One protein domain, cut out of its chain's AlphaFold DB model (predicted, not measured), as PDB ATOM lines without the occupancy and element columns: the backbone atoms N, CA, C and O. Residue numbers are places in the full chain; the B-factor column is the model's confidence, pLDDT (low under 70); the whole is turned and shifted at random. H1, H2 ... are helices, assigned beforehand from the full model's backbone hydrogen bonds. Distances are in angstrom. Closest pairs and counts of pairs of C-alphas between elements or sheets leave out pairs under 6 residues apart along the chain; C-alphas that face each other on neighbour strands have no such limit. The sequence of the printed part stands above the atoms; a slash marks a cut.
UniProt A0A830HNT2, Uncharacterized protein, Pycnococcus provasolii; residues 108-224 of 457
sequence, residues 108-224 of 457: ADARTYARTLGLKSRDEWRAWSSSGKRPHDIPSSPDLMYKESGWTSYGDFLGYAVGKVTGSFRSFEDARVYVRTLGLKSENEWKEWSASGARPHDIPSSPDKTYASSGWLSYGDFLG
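Overview. This is residues 108 to 224 of the 457 residues of an uncharacterized protein of Pycnococcus provasolii (UniProt A0A830HNT2). What shape does the model show? Two small lobes of short helices stand end to end along the longest axis, H5 to H8 in one and H1 to H4 in the other, with residues 159 to 171, which hold no named element, linking them. In each lobe the short last helix packs on the first, H8 on H5 and H4 on H1, while the other two helices are set more loosely among loops. What is it made of, and how large is it? The printed part has 117 residues with eight named helices, H1 to H8 in that order, and no named strand; it is all helix by class, though under half of the residues, 55, are in named elements. It is compact, with a radius of gyration of the C-alphas of 15.6 A, yet elongated in outline, spanning 48 by 26 by 24 A.

Along the chain. Where is the longest helix? H5, residues 172 to 181, is 14.6 A long and begins at C-alpha 172, (87.499, 30.506, 73.906). What follows it? H6 is residues 187 to 195, 12.2 A long, H7 residues 207 to 210, 4.8 A, and H8 residues 219 to 223, 5.8 A, ending at C-alpha 223, (86.389, 19.073, 75.108). What comes before it? H1, residues 108 to 116, is 12.9 A long and begins at C-alpha 108, (73.768, 28.629, 57.578). H2 is residues 122 to 130, 12.1 A, H3 residues 142 to 145, 4.9 A, and H4 residues 154 to 158, 5.8 A.

Arrangement. What is near H5? H5 and H8 touch, the closest C-alphas being those of Arg 180 and Leu 223, 5.1 A apart. H6 and H8 are close but not clearly touching, at 6.0 A between the C-alphas of Glu 187 and Tyr 219, as are H7 and H8, at 7.6 A between those of Asp 208 and Tyr 219. What is near H4? H1 and H4 touch, the closest C-alphas being those of Arg 115 and Leu 158, 4.8 A apart. H2 and H4 are close but not clearly touching, at 6.0 A between the C-alphas of Arg 122 and Tyr 154, as are H3 and H4, at 7.6 A between those of Asp 143 and Tyr 154. How do the helix backbones look? Every O i to N i+4 pair is within hydrogen-bond range in H1, H2, H4, H6 and H8, and 5 of 6 are in H5; H3 and H7 are too short for such a pair.

Size, cuts and confidence. How far does it reach? The two C-alphas farthest apart, those of Gly 132 and Leu 217, are 48.9 A apart. Which links are long? H2 to H3, H4 to H5 and H6 to H7 are long links, and the printed part has no cut. Where is confidence low? The mean pLDDT of the printed part is 77.9, and 23 residues are under 70, among them residues 159 to 168 and 213 to 215.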
ATOM      1  N   ALA A 108      73.644  29.944  56.953       71.62
ATOM      2  CA  ALA A 108      73.768  28.629  57.578       71.62
ATOM      3  C   ALA A 108      73.423  27.486  56.603       71.62
ATOM      4  O   ALA A 108      74.171  26.508  56.505       71.62
ATOM      5  N   ASP A 109      72.354  27.641  55.819       71.00
ATOM      6  CA  ASP A 109      71.918  26.628  54.849       71.00
ATOM      7  C   ASP A 109      72.845  26.574  53.627       71.00
ATOM      8  O   ASP A 109      73.164  25.496  53.120       71.00
ATOM      9  N   ALA A 110      73.320  27.734  53.157       84.88
ATOM     10  CA  ALA A 110      74.297  27.825  52.075       84.88
ATOM     11  C   ALA A 110      75.638  27.210  52.466       84.88
ATOM     12  O   ALA A 110      76.220  26.486  51.665       84.88
ATOM     13  N   ARG A 111      76.098  27.446  53.697       83.50
ATOM     14  CA  ARG A 111      77.330  26.869  54.251       83.50
ATOM     15  C   ARG A 111      77.219  25.358  54.414       83.50
ATOM     16  O   ARG A 111      78.145  24.637  54.061       83.50
ATOM     17  N   THR A 112      76.080  24.868  54.898       73.88
ATOM     18  CA  THR A 112      75.825  23.424  55.008       73.88
ATOM     19  C   THR A 112      75.889  22.759  53.637       73.88
ATOM     20  O   THR A 112      76.623  21.792  53.462       73.88
ATOM     21  N   TYR A 113      75.206  23.329  52.643       80.88
ATOM     22  CA  TYR A 113      75.244  22.834  51.267       80.88
ATOM     23  C   TYR A 113      76.636  22.940  50.630       80.88
ATOM     24  O   TYR A 113      77.107  22.007  49.996       80.88
ATOM     25  N   ALA A 114      77.337  24.058  50.806       83.44
ATOM     26  CA  ALA A 114      78.662  24.241  50.225       83.44
ATOM     27  C   ALA A 114      79.673  23.202  50.745       83.44
ATOM     28  O   ALA A 114      80.522  22.737  49.986       83.44
ATOM     29  N   ARG A 115      79.529  22.771  52.004       83.31
ATOM     30  CA  ARG A 115      80.353  21.717  52.612       83.31
ATOM     31  C   ARG A 115      80.081  20.326  52.050       83.31
ATOM     32  O   ARG A 115      81.006  19.520  51.995       83.31
ATOM     33  N   THR A 116      78.866  20.033  51.574       75.56
ATOM     34  CA  THR A 116      78.584  18.730  50.943       75.56
ATOM     35  C   THR A 116      79.306  18.557  49.608       75.56
ATOM     36  O   THR A 116      79.461  17.432  49.144       75.56
ATOM     37  N   LEU A 117      79.758  19.655  48.988       82.81
ATOM     38  CA  LEU A 117      80.493  19.630  47.722       82.81
ATOM     39  C   LEU A 117      81.963  19.217  47.891       82.81
ATOM     40  O   LEU A 117      82.603  18.880  46.900       82.81
ATOM     41  N   GLY A 118      82.507  19.265  49.115       74.88
ATOM     42  CA  GLY A 118      83.888  18.860  49.405       74.88
ATOM     43  C   GLY A 118      84.971  19.715  48.732       74.88
ATOM     44  O   GLY A 118      86.101  19.252  48.590       74.88
ATOM     45  N   LEU A 119      84.637  20.935  48.302       83.06
ATOM     46  CA  LEU A 119      85.550  21.842  47.602       83.06
ATOM     47  C   LEU A 119      86.593  22.405  48.575       83.06
ATOM     48  O   LEU A 119      86.254  22.897  49.653       83.06
ATOM     49  N   LYS A 120      87.866  22.362  48.183       79.88
ATOM     50  CA  LYS A 120      89.023  22.663  49.039       79.88
ATOM     51  C   LYS A 120      89.706  23.985  48.711       79.88
ATOM     52  O   LYS A 120      90.796  24.255  49.209       79.88
ATOM     53  N   SER A 121      89.101  24.822  47.873       77.81
ATOM     54  CA  SER A 121      89.657  26.133  47.549       77.81
ATOM     55  C   SER A 121      88.612  27.111  47.014       77.81
ATOM     56  O   SER A 121      87.555  26.741  46.494       77.81
ATOM     57  N   ARG A 122      88.934  28.406  47.101       84.06
ATOM     58  CA  ARG A 122      88.170  29.475  46.441       84.06
ATOM     59  C   ARG A 122      88.109  29.267  44.928       84.06
ATOM     60  O   ARG A 122      87.098  29.600  44.312       84.06
ATOM     61  N   ASP A 123      89.181  28.755  44.337       82.56
ATOM     62  CA  ASP A 123      89.270  28.564  42.893       82.56
ATOM     63  C   ASP A 123      88.423  27.372  42.442       82.56
ATOM     64  O   ASP A 123      87.677  27.500  41.472       82.56
ATOM     65  N   GLU A 124      88.386  26.287  43.222       87.12
ATOM     66  CA  GLU A 124      87.420  25.197  43.038       87.12
ATOM     67  C   GLU A 124      85.972  25.681  43.165       87.12
ATOM     68  O   GLU A 124      85.137  25.345  42.323       87.12
ATOM     69  N   TRP A 125      85.663  26.534  44.151       91.56
ATOM     70  CA  TRP A 125      84.335  27.148  44.256       91.56
ATOM     71  C   TRP A 125      83.984  27.980  43.029       91.56
ATOM     72  O   TRP A 125      82.871  27.881  42.520       91.56
ATOM     73  N   ARG A 126      84.910  28.804  42.533       89.50
ATOM     74  CA  ARG A 126      84.681  29.633  41.342       89.50
ATOM     75  C   ARG A 126      84.467  28.788  40.095       89.50
ATOM     76  O   ARG A 126      83.546  29.086  39.332       89.50
ATOM     77  N   ALA A 127      85.270  27.743  39.913       89.25
ATOM     78  CA  ALA A 127      85.137  26.808  38.804       89.25
ATOM     79  C   ALA A 127      83.787  26.076  38.864       89.25
ATOM     80  O   ALA A 127      83.021  26.115  37.901       89.25
ATOM     81  N   TRP A 128      83.430  25.512  40.023       93.88
ATOM     82  CA  TRP A 128      82.138  24.856  40.240       93.88
ATOM     83  C   TRP A 128      80.959  25.820  40.040       93.88
ATOM     84  O   TRP A 128      80.026  25.521  39.293       93.88
ATOM     85  N   SER A 129      81.027  27.013  40.629       90.38
ATOM     86  CA  SER A 129      79.990  28.052  40.564       90.38
ATOM     87  C   SER A 129      79.720  28.537  39.133       90.38
ATOM     88  O   SER A 129      78.585  28.895  38.798       90.38
ATOM     89  N   SER A 130      80.753  28.501  38.286       87.31
ATOM     90  CA  SER A 130      80.703  28.902  36.875       87.31
ATOM     91  C   SER A 130      80.404  27.740  35.920       87.31
ATOM     92  O   SER A 130      80.082  27.981  34.762       87.31
ATOM     93  N   SER A 131      80.445  26.489  36.392       87.00
ATOM     94  CA  SER A 131      80.224  25.279  35.577       87.00
ATOM     95  C   SER A 131      78.770  25.052  35.136       87.00
ATOM     96  O   SER A 131      78.470  24.068  34.468       87.00
ATOM     97  N   GLY A 132      77.840  25.912  35.565       84.81
ATOM     98  CA  GLY A 132      76.401  25.739  35.346       84.81
ATOM     99  C   GLY A 132      75.718  24.773  36.325       84.81
ATOM    100  O   GLY A 132      74.493  24.733  36.363       84.81
ATOM    101  N   LYS A 133      76.477  24.055  37.170       85.25
ATOM    102  CA  LYS A 133      75.948  23.124  38.191       85.25
ATOM    103  C   LYS A 133      75.447  23.808  39.473       85.25
ATOM    104  O   LYS A 133      74.884  23.145  40.338       85.25
ATOM    105  N   ARG A 134      75.667  25.120  39.625       90.81
ATOM    106  CA  ARG A 134      75.288  25.884  40.822       90.81
ATOM    107  C   ARG A 134      73.767  26.089  40.895       90.81
ATOM    108  O   ARG A 134      73.215  26.711  39.983       90.81
ATOM    109  N   PRO A 135      73.100  25.680  41.991       88.69
ATOM    110  CA  PRO A 135      71.699  26.012  42.225       88.69
ATOM    111  C   PRO A 135      71.444  27.524  42.200       88.69
ATOM    112  O   PRO A 135      72.273  28.324  42.637       88.69
ATOM    113  N   HIS A 136      70.277  27.929  41.703       86.38
ATOM    114  CA  HIS A 136      69.925  29.344  41.542       86.38
ATOM    115  C   HIS A 136      69.852  30.117  42.873       86.38
ATOM    116  O   HIS A 136      70.028  31.333  42.870       86.38
ATOM    117  N   ASP A 137      69.649  29.414  43.987       87.31
ATOM    118  CA  ASP A 137      69.512  29.932  45.350       87.31
ATOM    119  C   ASP A 137      70.819  29.892  46.172       87.31
ATOM    120  O   ASP A 137      70.835  30.308  47.331       87.31
ATOM    121  N   ILE A 138      71.928  29.443  45.575       90.12
ATOM    122  CA  ILE A 138      73.282  29.532  46.143       90.12
ATOM    123  C   ILE A 138      74.021  30.679  45.459       90.12
ATOM    124  O   ILE A 138      74.172  30.632  44.242       90.12
ATOM    125  N   PRO A 139      74.523  31.704  46.165       90.56
ATOM    126  CA  PRO A 139      75.210  32.818  45.518       90.56
ATOM    127  C   PRO A 139      76.537  32.381  44.893       90.56
ATOM    128  O   PRO A 139      77.287  31.595  45.464       90.56
ATOM    129  N   SER A 140      76.867  32.931  43.720       89.38
ATOM    130  CA  SER A 140      78.177  32.706  43.091       89.38
ATOM    131  C   SER A 140      79.322  33.355  43.870       89.38
ATOM    132  O   SER A 140      80.442  32.842  43.864       89.38
ATOM    133  N   SER A 141      79.013  34.458  44.554       90.25
ATOM    134  CA  SER A 141      79.914  35.267  45.380       90.25
ATOM    135  C   SER A 141      79.373  35.321  46.814       90.25
ATOM    136  O   SER A 141      78.755  36.316  47.207       90.25
ATOM    137  N   PRO A 142      79.510  34.224  47.580       90.06
ATOM    138  CA  PRO A 142      78.976  34.145  48.937       90.06
ATOM    139  C   PRO A 142      79.670  35.123  49.902       90.06
ATOM    140  O   PRO A 142      79.049  35.567  50.862       90.06
ATOM    141  N   ASP A 143      80.903  35.535  49.594       86.75
ATOM    142  CA  ASP A 143      81.675  36.558  50.306       86.75
ATOM    143  C   ASP A 143      81.030  37.939  50.300       86.75
ATOM    144  O   ASP A 143      81.071  38.655  51.298       86.75
ATOM    145  N   LEU A 144      80.405  38.301  49.184       86.06
ATOM    146  CA  LEU A 144      79.663  39.550  49.069       86.06
ATOM    147  C   LEU A 144      78.246  39.402  49.618       86.06
ATOM    148  O   LEU A 144      77.757  40.307  50.288       86.06
ATOM    149  N   MET A 145      77.599  38.264  49.351       90.56
ATOM    150  CA  MET A 145      76.202  38.046  49.729       90.56
ATOM    151  C   MET A 145      76.011  37.937  51.243       90.56
ATOM    152  O   MET A 145      75.056  38.484  51.783       90.56
ATOM    153  N   TYR A 146      76.917  37.243  51.931       87.56
ATOM    154  CA  TYR A 146      76.794  36.963  53.360       87.56
ATOM    155  C   TYR A 146      77.718  37.822  54.224       87.56
ATOM    156  O   TYR A 146      77.888  37.526  55.406       87.56
ATOM    157  N   LYS A 147      78.290  38.897  53.661       84.38
ATOM    158  CA  LYS A 147      79.242  39.796  54.335       84.38
ATOM    159  C   LYS A 147      78.758  40.259  55.714       84.38
ATOM    160  O   LYS A 147      79.541  40.296  56.653       84.38
ATOM    161  N   GLU A 148      77.471  40.580  55.830       77.12
ATOM    162  CA  GLU A 148      76.829  41.044  57.072       77.12
ATOM    163  C   GLU A 148      76.004  39.944  57.762       77.12
ATOM    164  O   GLU A 148      75.385  40.169  58.796       77.12
ATOM    165  N   SER A 149      75.996  38.730  57.203       75.50
ATOM    166  CA  SER A 149      75.183  37.593  57.653       75.50
ATOM    167  C   SER A 149      76.034  36.419  58.147       75.50
ATOM    168  O   SER A 149      75.606  35.269  58.068       75.50
ATOM    169  N   GLY A 150      77.239  36.704  58.650       69.31
ATOM    170  CA  GLY A 150      78.126  35.714  59.268       69.31
ATOM    171  C   GLY A 150      79.258  35.194  58.380       69.31
ATOM    172  O   GLY A 150      79.971  34.283  58.795       69.31
ATOM    173  N   TRP A 151      79.463  35.761  57.185       79.56
ATOM    174  CA  TRP A 151      80.618  35.420  56.355       79.56
ATOM    175  C   TRP A 151      81.939  35.767  57.044       79.56
ATOM    176  O   TRP A 151      82.138  36.882  57.521       79.56
ATOM    177  N   THR A 152      82.878  34.827  57.007       70.19
ATOM    178  CA  THR A 152      84.231  34.999  57.553       70.19
ATOM    179  C   THR A 152      85.287  34.722  56.489       70.19
ATOM    180  O   THR A 152      86.111  35.585  56.189       70.19
ATOM    181  N   SER A 153      85.252  33.548  55.855       75.12
ATOM    182  CA  SER A 153      86.174  33.191  54.776       75.12
ATOM    183  C   SER A 153      85.644  32.048  53.902       75.12
ATOM    184  O   SER A 153      84.700  31.349  54.261       75.12
ATOM    185  N   TYR A 154      86.304  31.795  52.766       77.38
ATOM    186  CA  TYR A 154      86.025  30.595  51.966       77.38
ATOM    187  C   TYR A 154      86.335  29.301  52.725       77.38
ATOM    188  O   TYR A 154      85.596  28.332  52.575       77.38
ATOM    189  N   GLY A 155      87.366  29.292  53.576       69.50
ATOM    190  CA  GLY A 155      87.668  28.141  54.431       69.50
ATOM    191  C   GLY A 155      86.516  27.826  55.387       69.50
ATOM    192  O   GLY A 155      86.175  26.663  55.584       69.50
ATOM    193  N   ASP A 156      85.839  28.854  55.905       77.19
ATOM    194  CA  ASP A 156      84.635  28.686  56.721       77.19
ATOM    195  C   ASP A 156      83.479  28.051  55.969       77.19
ATOM    196  O   ASP A 156      82.832  27.104  56.431       77.19
ATOM    197  N   PHE A 157      83.198  28.656  54.824       79.81
ATOM    198  CA  PHE A 157      81.986  28.435  54.078       79.81
ATOM    199  C   PHE A 157      82.020  27.080  53.376       79.81
ATOM    200  O   PHE A 157      81.017  26.374  53.366       79.81
ATOM    201  N   LEU A 158      83.190  26.684  52.870       80.25
ATOM    202  CA  LEU A 158      83.407  25.401  52.203       80.25
ATOM    203  C   LEU A 158      83.892  24.299  53.159       80.25
ATOM    204  O   LEU A 158      83.763  23.124  52.839       80.25
ATOM    205  N   GLY A 159      84.415  24.656  54.339       66.56
ATOM    206  CA  GLY A 159      84.855  23.690  55.349       66.56
ATOM    207  C   GLY A 159      86.212  23.040  55.063       66.56
ATOM    208  O   GLY A 159      86.391  21.878  55.408       66.56
ATOM    209  N   TYR A 160      87.161  23.761  54.452       61.59
ATOM    210  CA  TYR A 160      88.530  23.276  54.220       61.59
ATOM    211  C   TYR A 160      89.581  24.107  54.967       61.59
ATOM    212  O   TYR A 160      89.401  25.298  55.237       61.59
ATOM    213  N   ALA A 161      90.712  23.474  55.281       49.22
ATOM    214  CA  ALA A 161      91.837  24.110  55.955       49.22
ATOM    215  C   ALA A 161      92.741  24.852  54.953       49.22
ATOM    216  O   ALA A 161      93.312  24.235  54.058       49.22
ATOM    217  N   VAL A 162      92.925  26.163  55.134       44.06
ATOM    218  CA  VAL A 162      94.000  26.934  54.479       44.06
ATOM    219  C   VAL A 162      95.071  27.254  55.511       44.06
ATOM    220  O   VAL A 162      94.759  27.649  56.635       44.06
ATOM    221  N   GLY A 163      96.338  27.072  55.134       47.09
ATOM    222  CA  GLY A 163      97.489  27.485  55.936       47.09
ATOM    223  C   GLY A 163      97.491  28.982  56.280       47.09
ATOM    224  O   GLY A 163      96.850  29.786  55.614       47.09
ATOM    225  N   LYS A 164      98.228  29.323  57.350       41.28
ATOM    226  CA  LYS A 164      98.377  30.646  57.997       41.28
ATOM    227  C   LYS A 164      97.102  31.509  58.051       41.28
ATOM    228  O   LYS A 164      96.780  32.300  57.171       41.28
ATOM    229  N   VAL A 165      96.463  31.378  59.209       44.94
ATOM    230  CA  VAL A 165      95.350  32.147  59.768       44.94
ATOM    231  C   VAL A 165      95.462  33.645  59.459       44.94
ATOM    232  O   VAL A 165      96.311  34.346  60.002       44.94
ATOM    233  N   THR A 166      94.569  34.137  58.604       39.91
ATOM    234  CA  THR A 166      94.285  35.568  58.398       39.91
ATOM    235  C   THR A 166      92.847  35.868  58.836       39.91
ATOM    236  O   THR A 166      92.054  36.451  58.107       39.91
ATOM    237  N   GLY A 167      92.491  35.418  60.041       53.56
ATOM    238  CA  GLY A 167      91.201  35.671  60.682       53.56
ATOM    239  C   GLY A 167      91.302  35.435  62.187       53.56
ATOM    240  O   GLY A 167      92.093  34.605  62.625       53.56
ATOM    241  N   SER A 168      90.557  36.191  62.991       63.88
ATOM    242  CA  SER A 168      90.513  35.962  64.438       63.88
ATOM    243  C   SER A 168      89.868  34.598  64.710       63.88
ATOM    244  O   SER A 168      88.826  34.289  64.130       63.88
ATOM    245  N   PHE A 169      90.496  33.767  65.544       72.44
ATOM    246  CA  PHE A 169      89.843  32.563  66.057       72.44
ATOM    247  C   PHE A 169      88.608  32.965  66.861       72.44
ATOM    248  O   PHE A 169      88.590  34.033  67.479       72.44
ATOM    249  N   ARG A 170      87.576  32.119  66.862       74.06
ATOM    250  CA  ARG A 170      86.403  32.377  67.704       74.06
ATOM    251  C   ARG A 170      86.817  32.437  69.183       74.06
ATOM    252  O   ARG A 170      87.868  31.912  69.550       74.06
ATOM    253  N   SER A 171      86.016  33.092  70.023       72.69
ATOM    254  CA  SER A 171      86.327  33.216  71.455       72.69
ATOM    255  C   SER A 171      86.525  31.835  72.099       72.69
ATOM    256  O   SER A 171      86.003  30.828  71.606       72.69
ATOM    257  N   PHE A 172      87.281  31.768  73.197       72.94
ATOM    258  CA  PHE A 172      87.499  30.506  73.906       72.94
ATOM    259  C   PHE A 172      86.168  29.876  74.334       72.94
ATOM    260  O   PHE A 172      85.967  28.672  74.160       72.94
ATOM    261  N   GLU A 173      85.237  30.691  74.824       58.91
ATOM    262  CA  GLU A 173      83.902  30.285  75.244       58.91
ATOM    263  C   GLU A 173      83.099  29.684  74.084       58.91
ATOM    264  O   GLU A 173      82.583  28.570  74.212       58.91
ATOM    265  N   ASP A 174      83.054  30.357  72.932       56.78
ATOM    266  CA  ASP A 174      82.309  29.886  71.758       56.78
ATOM    267  C   ASP A 174      82.953  28.641  71.129       56.78
ATOM    268  O   ASP A 174      82.260  27.725  70.669       56.78
ATOM    269  N   ALA A 175      84.289  28.569  71.126       76.69
ATOM    270  CA  ALA A 175      85.027  27.378  70.720       76.69
ATOM    271  C   ALA A 175      84.675  26.192  71.603       76.69
ATOM    272  O   ALA A 175      84.284  25.150  71.079       76.69
ATOM    273  N   ARG A 176      84.751  26.372  72.920       76.94
ATOM    274  CA  ARG A 176      84.476  25.348  73.927       76.94
ATOM    275  C   ARG A 176      83.041  24.833  73.841       76.94
ATOM    276  O   ARG A 176      82.839  23.624  73.882       76.94
ATOM    277  N   VAL A 177      82.049  25.711  73.666       67.38
ATOM    278  CA  VAL A 177      80.647  25.299  73.451       67.38
ATOM    279  C   VAL A 177      80.530  24.406  72.219       67.38
ATOM    280  O   VAL A 177      79.956  23.323  72.307       67.38
ATOM    281  N   TYR A 178      81.118  24.820  71.098       73.50
ATOM    282  CA  TYR A 178      81.065  24.053  69.857       73.50
ATOM    283  C   TYR A 178      81.790  22.705  69.955       73.50
ATOM    284  O   TYR A 178      81.217  21.678  69.616       73.50
ATOM    285  N   VAL A 179      83.037  22.662  70.431       82.25
ATOM    286  CA  VAL A 179      83.797  21.400  70.439       82.25
ATOM    287  C   VAL A 179      83.235  20.370  71.414       82.25
ATOM    288  O   VAL A 179      83.382  19.172  71.185       82.25
ATOM    289  N   ARG A 180      82.489  20.805  72.432       80.31
ATOM    290  CA  ARG A 180      81.739  19.905  73.316       80.31
ATOM    291  C   ARG A 180      80.570  19.211  72.622       80.31
ATOM    292  O   ARG A 180      80.246  18.088  73.002       80.31
ATOM    293  N   THR A 181      79.970  19.809  71.588       68.94
ATOM    294  CA  THR A 181      78.906  19.137  70.817       68.94
ATOM    295  C   THR A 181      79.437  17.956  70.006       68.94
ATOM    296  O   THR A 181      78.657  17.102  69.603       68.94
ATOM    297  N   LEU A 182      80.750  17.897  69.766       79.88
ATOM    298  CA  LEU A 182      81.403  16.802  69.044       79.88
ATOM    299  C   LEU A 182      81.567  15.548  69.913       79.88
ATOM    300  O   LEU A 182      81.806  14.467  69.385       79.88
ATOM    301  N   GLY A 183      81.463  15.679  71.240       78.19
ATOM    302  CA  GLY A 183      81.513  14.549  72.167       78.19
ATOM    303  C   GLY A 183      82.878  13.863  72.305       78.19
ATOM    304  O   GLY A 183      82.922  12.790  72.904       78.19
ATOM    305  N   LEU A 184      83.960  14.474  71.808       86.38
ATOM    306  CA  LEU A 184      85.327  13.938  71.858       86.38
ATOM    307  C   LEU A 184      85.771  13.691  73.311       86.38
ATOM    308  O   LEU A 184      85.605  14.550  74.182       86.38
ATOM    309  N   LYS A 185      86.331  12.512  73.587       84.12
ATOM    310  CA  LYS A 185      86.651  12.028  74.941       84.12
ATOM    311  C   LYS A 185      88.135  12.055  75.284       84.12
ATOM    312  O   LYS A 185      88.499  11.713  76.409       84.12
ATOM    313  N   SER A 186      88.989  12.471  74.354       83.12
ATOM    314  CA  SER A 186      90.429  12.525  74.577       83.12
ATOM    315  C   SER A 186      91.133  13.550  73.687       83.12
ATOM    316  O   SER A 186      90.631  13.962  72.644       83.12
ATOM    317  N   GLU A 187      92.343  13.942  74.088       87.94
ATOM    318  CA  GLU A 187      93.239  14.750  73.250       87.94
ATOM    319  C   GLU A 187      93.635  14.025  71.948       87.94
ATOM    320  O   GLU A 187      93.866  14.667  70.926       87.94
ATOM    321  N   ASN A 188      93.699  12.691  71.952       87.56
ATOM    322  CA  ASN A 188      94.010  11.928  70.743       87.56
ATOM    323  C   ASN A 188      92.868  12.022  69.727       87.56
ATOM    324  O   ASN A 188      93.112  12.381  68.578       87.56
ATOM    325  N   GLU A 189      91.623  11.842  70.177       89.06
ATOM    326  CA  GLU A 189      90.436  12.072  69.344       89.06
ATOM    327  C   GLU A 189      90.372  13.516  68.830       89.06
ATOM    328  O   GLU A 189      90.005  13.751  67.679       89.06
ATOM    329  N   TRP A 190      90.786  14.495  69.647       93.00
ATOM    330  CA  TRP A 190      90.937  15.875  69.189       93.00
ATOM    331  C   TRP A 190      91.932  16.005  68.042       93.00
ATOM    332  O   TRP A 190      91.621  16.652  67.046       93.00
ATOM    333  N   LYS A 191      93.128  15.425  68.172       88.81
ATOM    334  CA  LYS A 191      94.176  15.514  67.146       88.81
ATOM    335  C   LYS A 191      93.725  14.871  65.839       88.81
ATOM    336  O   LYS A 191      93.891  15.484  64.787       88.81
ATOM    337  N   GLU A 192      93.113  13.694  65.915       86.50
ATOM    338  CA  GLU A 192      92.570  12.975  64.759       86.50
ATOM    339  C   GLU A 192      91.463  13.781  64.070       86.50
ATOM    340  O   GLU A 192      91.547  14.066  62.873       86.50
ATOM    341  N   TRP A 193      90.470  14.253  64.830       89.50
ATOM    342  CA  TRP A 193      89.394  15.089  64.295       89.50
ATOM    343  C   TRP A 193      89.926  16.410  63.718       89.50
ATOM    344  O   TRP A 193      89.563  16.802  62.608       89.50
ATOM    345  N   SER A 194      90.843  17.073  64.425       84.56
ATOM    346  CA  SER A 194      91.460  18.336  64.007       84.56
ATOM    347  C   SER A 194      92.261  18.200  62.704       84.56
ATOM    348  O   SER A 194      92.371  19.178  61.954       84.56
ATOM    349  N   ALA A 195      92.818  17.014  62.436       77.62
ATOM    350  CA  ALA A 195      93.574  16.687  61.229       77.62
ATOM    351  C   ALA A 195      92.699  16.164  60.071       77.62
ATOM    352  O   ALA A 195      93.111  16.259  58.919       77.62
ATOM    353  N   SER A 196      91.485  15.678  60.350       73.75
ATOM    354  CA  SER A 196      90.570  15.061  59.365       73.75
ATOM    355  C   SER A 196      90.024  16.006  58.282       73.75
ATOM    356  O   SER A 196      89.343  15.570  57.357       73.75
ATOM    357  N   GLY A 197      90.268  17.313  58.406       67.94
ATOM    358  CA  GLY A 197      89.680  18.343  57.544       67.94
ATOM    359  C   GLY A 197      88.276  18.789  57.966       67.94
ATOM    360  O   GLY A 197      87.826  19.829  57.504       67.94
ATOM    361  N   ALA A 198      87.620  18.091  58.903       72.56
ATOM    362  CA  ALA A 198      86.314  18.483  59.443       72.56
ATOM    363  C   ALA A 198      86.373  19.688  60.407       72.56
ATOM    364  O   ALA A 198      85.336  20.267  60.742       72.56
ATOM    365  N   ARG A 199      87.572  20.070  60.873       81.50
ATOM    366  CA  ARG A 199      87.771  21.195  61.793       81.50
ATOM    367  C   ARG A 199      87.464  22.527  61.104       81.50
ATOM    368  O   ARG A 199      88.158  22.885  60.149       81.50
ATOM    369  N   PRO A 200      86.509  23.317  61.626       71.88
ATOM    370  CA  PRO A 200      86.271  24.665  61.134       71.88
ATOM    371  C   PRO A 200      87.525  25.538  61.222       71.88
ATOM    372  O   PRO A 200      88.280  25.473  62.191       71.88
ATOM    373  N   HIS A 201      87.728  26.390  60.221       66.69
ATOM    374  CA  HIS A 201      88.914  27.248  60.116       66.69
ATOM    375  C   HIS A 201      89.101  28.233  61.292       66.69
ATOM    376  O   HIS A 201      90.220  28.649  61.579       66.69
ATOM    377  N   ASP A 202      88.013  28.583  61.974       67.31
ATOM    378  CA  ASP A 202      87.939  29.498  63.111       67.31
ATOM    379  C   ASP A 202      88.116  28.784  64.462       67.31
ATOM    380  O   ASP A 202      88.133  29.439  65.502       67.31
ATOM    381  N   ILE A 203      88.290  27.457  64.461       82.00
ATOM    382  CA  ILE A 203      88.739  26.669  65.612       82.00
ATOM    383  C   ILE A 203      90.232  26.395  65.451       82.00
ATOM    384  O   ILE A 203      90.611  25.782  64.456       82.00
ATOM    385  N   PRO A 204      91.105  26.770  66.396       84.19
ATOM    386  CA  PRO A 204      92.534  26.485  66.295       84.19
ATOM    387  C   PRO A 204      92.818  24.981  66.381       84.19
ATOM    388  O   PRO A 204      92.178  24.269  67.146       84.19
ATOM    389  N   SER A 205      93.817  24.493  65.642       85.75
ATOM    390  CA  SER A 205      94.311  23.108  65.773       85.75
ATOM    391  C   SER A 205      95.049  22.870  67.092       85.75
ATOM    392  O   SER A 205      95.083  21.753  67.601       85.75
ATOM    393  N   SER A 206      95.643  23.935  67.634       86.38
ATOM    394  CA  SER A 206      96.338  23.969  68.923       86.38
ATOM    395  C   SER A 206      95.627  24.968  69.839       86.38
ATOM    396  O   SER A 206      96.070  26.117  69.979       86.38
ATOM    397  N   PRO A 207      94.460  24.584  70.386       88.88
ATOM    398  CA  PRO A 207      93.675  25.459  71.247       88.88
ATOM    399  C   PRO A 207      94.404  25.774  72.562       88.88
ATOM    400  O   PRO A 207      94.232  26.866  73.093       88.88
ATOM    401  N   ASP A 208      95.308  24.897  73.006       84.50
ATOM    402  CA  ASP A 208      96.198  25.089  74.154       84.50
ATOM    403  C   ASP A 208      97.100  26.310  74.040       84.50
ATOM    404  O   ASP A 208      97.264  27.061  74.997       84.50
ATOM    405  N   LYS A 209      97.637  26.551  72.847       83.44
ATOM    406  CA  LYS A 209      98.480  27.720  72.577       83.44
ATOM    407  C   LYS A 209      97.643  28.956  72.292       83.44
ATOM    408  O   LYS A 209      98.006  30.056  72.691       83.44
ATOM    409  N   THR A 210      96.531  28.766  71.588       83.88
ATOM    410  CA  THR A 210      95.688  29.868  71.113       83.88
ATOM    411  C   THR A 210      94.930  30.528  72.256       83.88
ATOM    412  O   THR A 210      94.873  31.749  72.332       83.88
ATOM    413  N   TYR A 211      94.386  29.724  73.167       81.06
ATOM    414  CA  TYR A 211      93.573  30.200  74.278       81.06
ATOM    415  C   TYR A 211      94.343  30.246  75.603       81.06
ATOM    416  O   TYR A 211      93.728  30.441  76.649       81.06
ATOM    417  N   ALA A 212      95.677  30.119  75.573       77.56
ATOM    418  CA  ALA A 212      96.543  30.122  76.758       77.56
ATOM    419  C   ALA A 212      96.265  31.304  77.706       77.56
ATOM    420  O   ALA A 212      96.215  31.135  78.920       77.56
ATOM    421  N   SER A 213      96.042  32.499  77.149       65.12
ATOM    422  CA  SER A 213      95.702  33.724  77.890       65.12
ATOM    423  C   SER A 213      94.200  34.027  77.935       65.12
ATOM    424  O   SER A 213      93.795  35.044  78.489       65.12
ATOM    425  N   SER A 214      93.374  33.168  77.336       67.38
ATOM    426  CA  SER A 214      91.924  33.345  77.162       67.38
ATOM    427  C   SER A 214      91.113  32.296  77.929       67.38
ATOM    428  O   SER A 214      90.007  31.966  77.529       67.38
ATOM    429  N   GLY A 215      91.663  31.746  79.017       64.69
ATOM    430  CA  GLY A 215      90.952  30.799  79.884       64.69
ATOM    431  C   GLY A 215      91.219  29.317  79.607       64.69
ATOM    432  O   GLY A 215      90.554  28.467  80.202       64.69
ATOM    433  N   TRP A 216      92.196  28.980  78.756       76.75
ATOM    434  CA  TRP A 216      92.617  27.594  78.560       76.75
ATOM    435  C   TRP A 216      93.123  26.958  79.858       76.75
ATOM    436  O   TRP A 216      94.013  27.490  80.519       76.75
ATOM    437  N   LEU A 217      92.604  25.768  80.169       69.94
ATOM    438  CA  LEU A 217      93.034  24.978  81.319       69.94
ATOM    439  C   LEU A 217      93.619  23.628  80.895       69.94
ATOM    440  O   LEU A 217      94.752  23.290  81.235       69.94
ATOM    441  N   SER A 218      92.832  22.833  80.173       79.12
ATOM    442  CA  SER A 218      93.211  21.501  79.706       79.12
ATOM    443  C   SER A 218      92.333  21.075  78.530       79.12
ATOM    444  O   SER A 218      91.254  21.630  78.307       79.12
ATOM    445  N   TYR A 219      92.751  20.022  77.823       82.75
ATOM    446  CA  TYR A 219      91.896  19.363  76.836       82.75
ATOM    447  C   TYR A 219      90.603  18.826  77.453       82.75
ATOM    448  O   TYR A 219      89.548  18.937  76.839       82.75
ATOM    449  N   GLY A 220      90.645  18.311  78.681       77.88
ATOM    450  CA  GLY A 220      89.442  17.820  79.345       77.88
ATOM    451  C   GLY A 220      88.427  18.919  79.662       77.88
ATOM    452  O   GLY A 220      87.226  18.679  79.523       77.88
ATOM    453  N   ASP A 221      88.877  20.134  79.997       79.38
ATOM    454  CA  ASP A 221      88.003  21.306  80.136       79.38
ATOM    455  C   ASP A 221      87.440  21.747  78.779       79.38
ATOM    456  O   ASP A 221      86.229  21.946  78.641       79.38
ATOM    457  N   PHE A 222      88.296  21.861  77.769       82.81
ATOM    458  CA  PHE A 222      87.908  22.363  76.457       82.81
ATOM    459  C   PHE A 222      86.955  21.414  75.713       82.81
ATOM    460  O   PHE A 222      85.945  21.860  75.174       82.81
ATOM    461  N   LEU A 223      87.217  20.104  75.750       84.06
ATOM    462  CA  LEU A 223      86.389  19.073  75.108       84.06
ATOM    463  C   LEU A 223      85.223  18.602  75.989       84.06
ATOM    464  O   LEU A 223      84.259  18.031  75.488       84.06
ATOM    465  N   GLY A 224      85.283  18.856  77.300       72.50
ATOM    466  CA  GLY A 224      84.212  18.527  78.241       72.50
ATOM    467  C   GLY A 224      84.165  17.061  78.679       72.50
ATOM    468  O   GLY A 224      83.088  16.584  79.029       72.50
TER     469      GLY A 224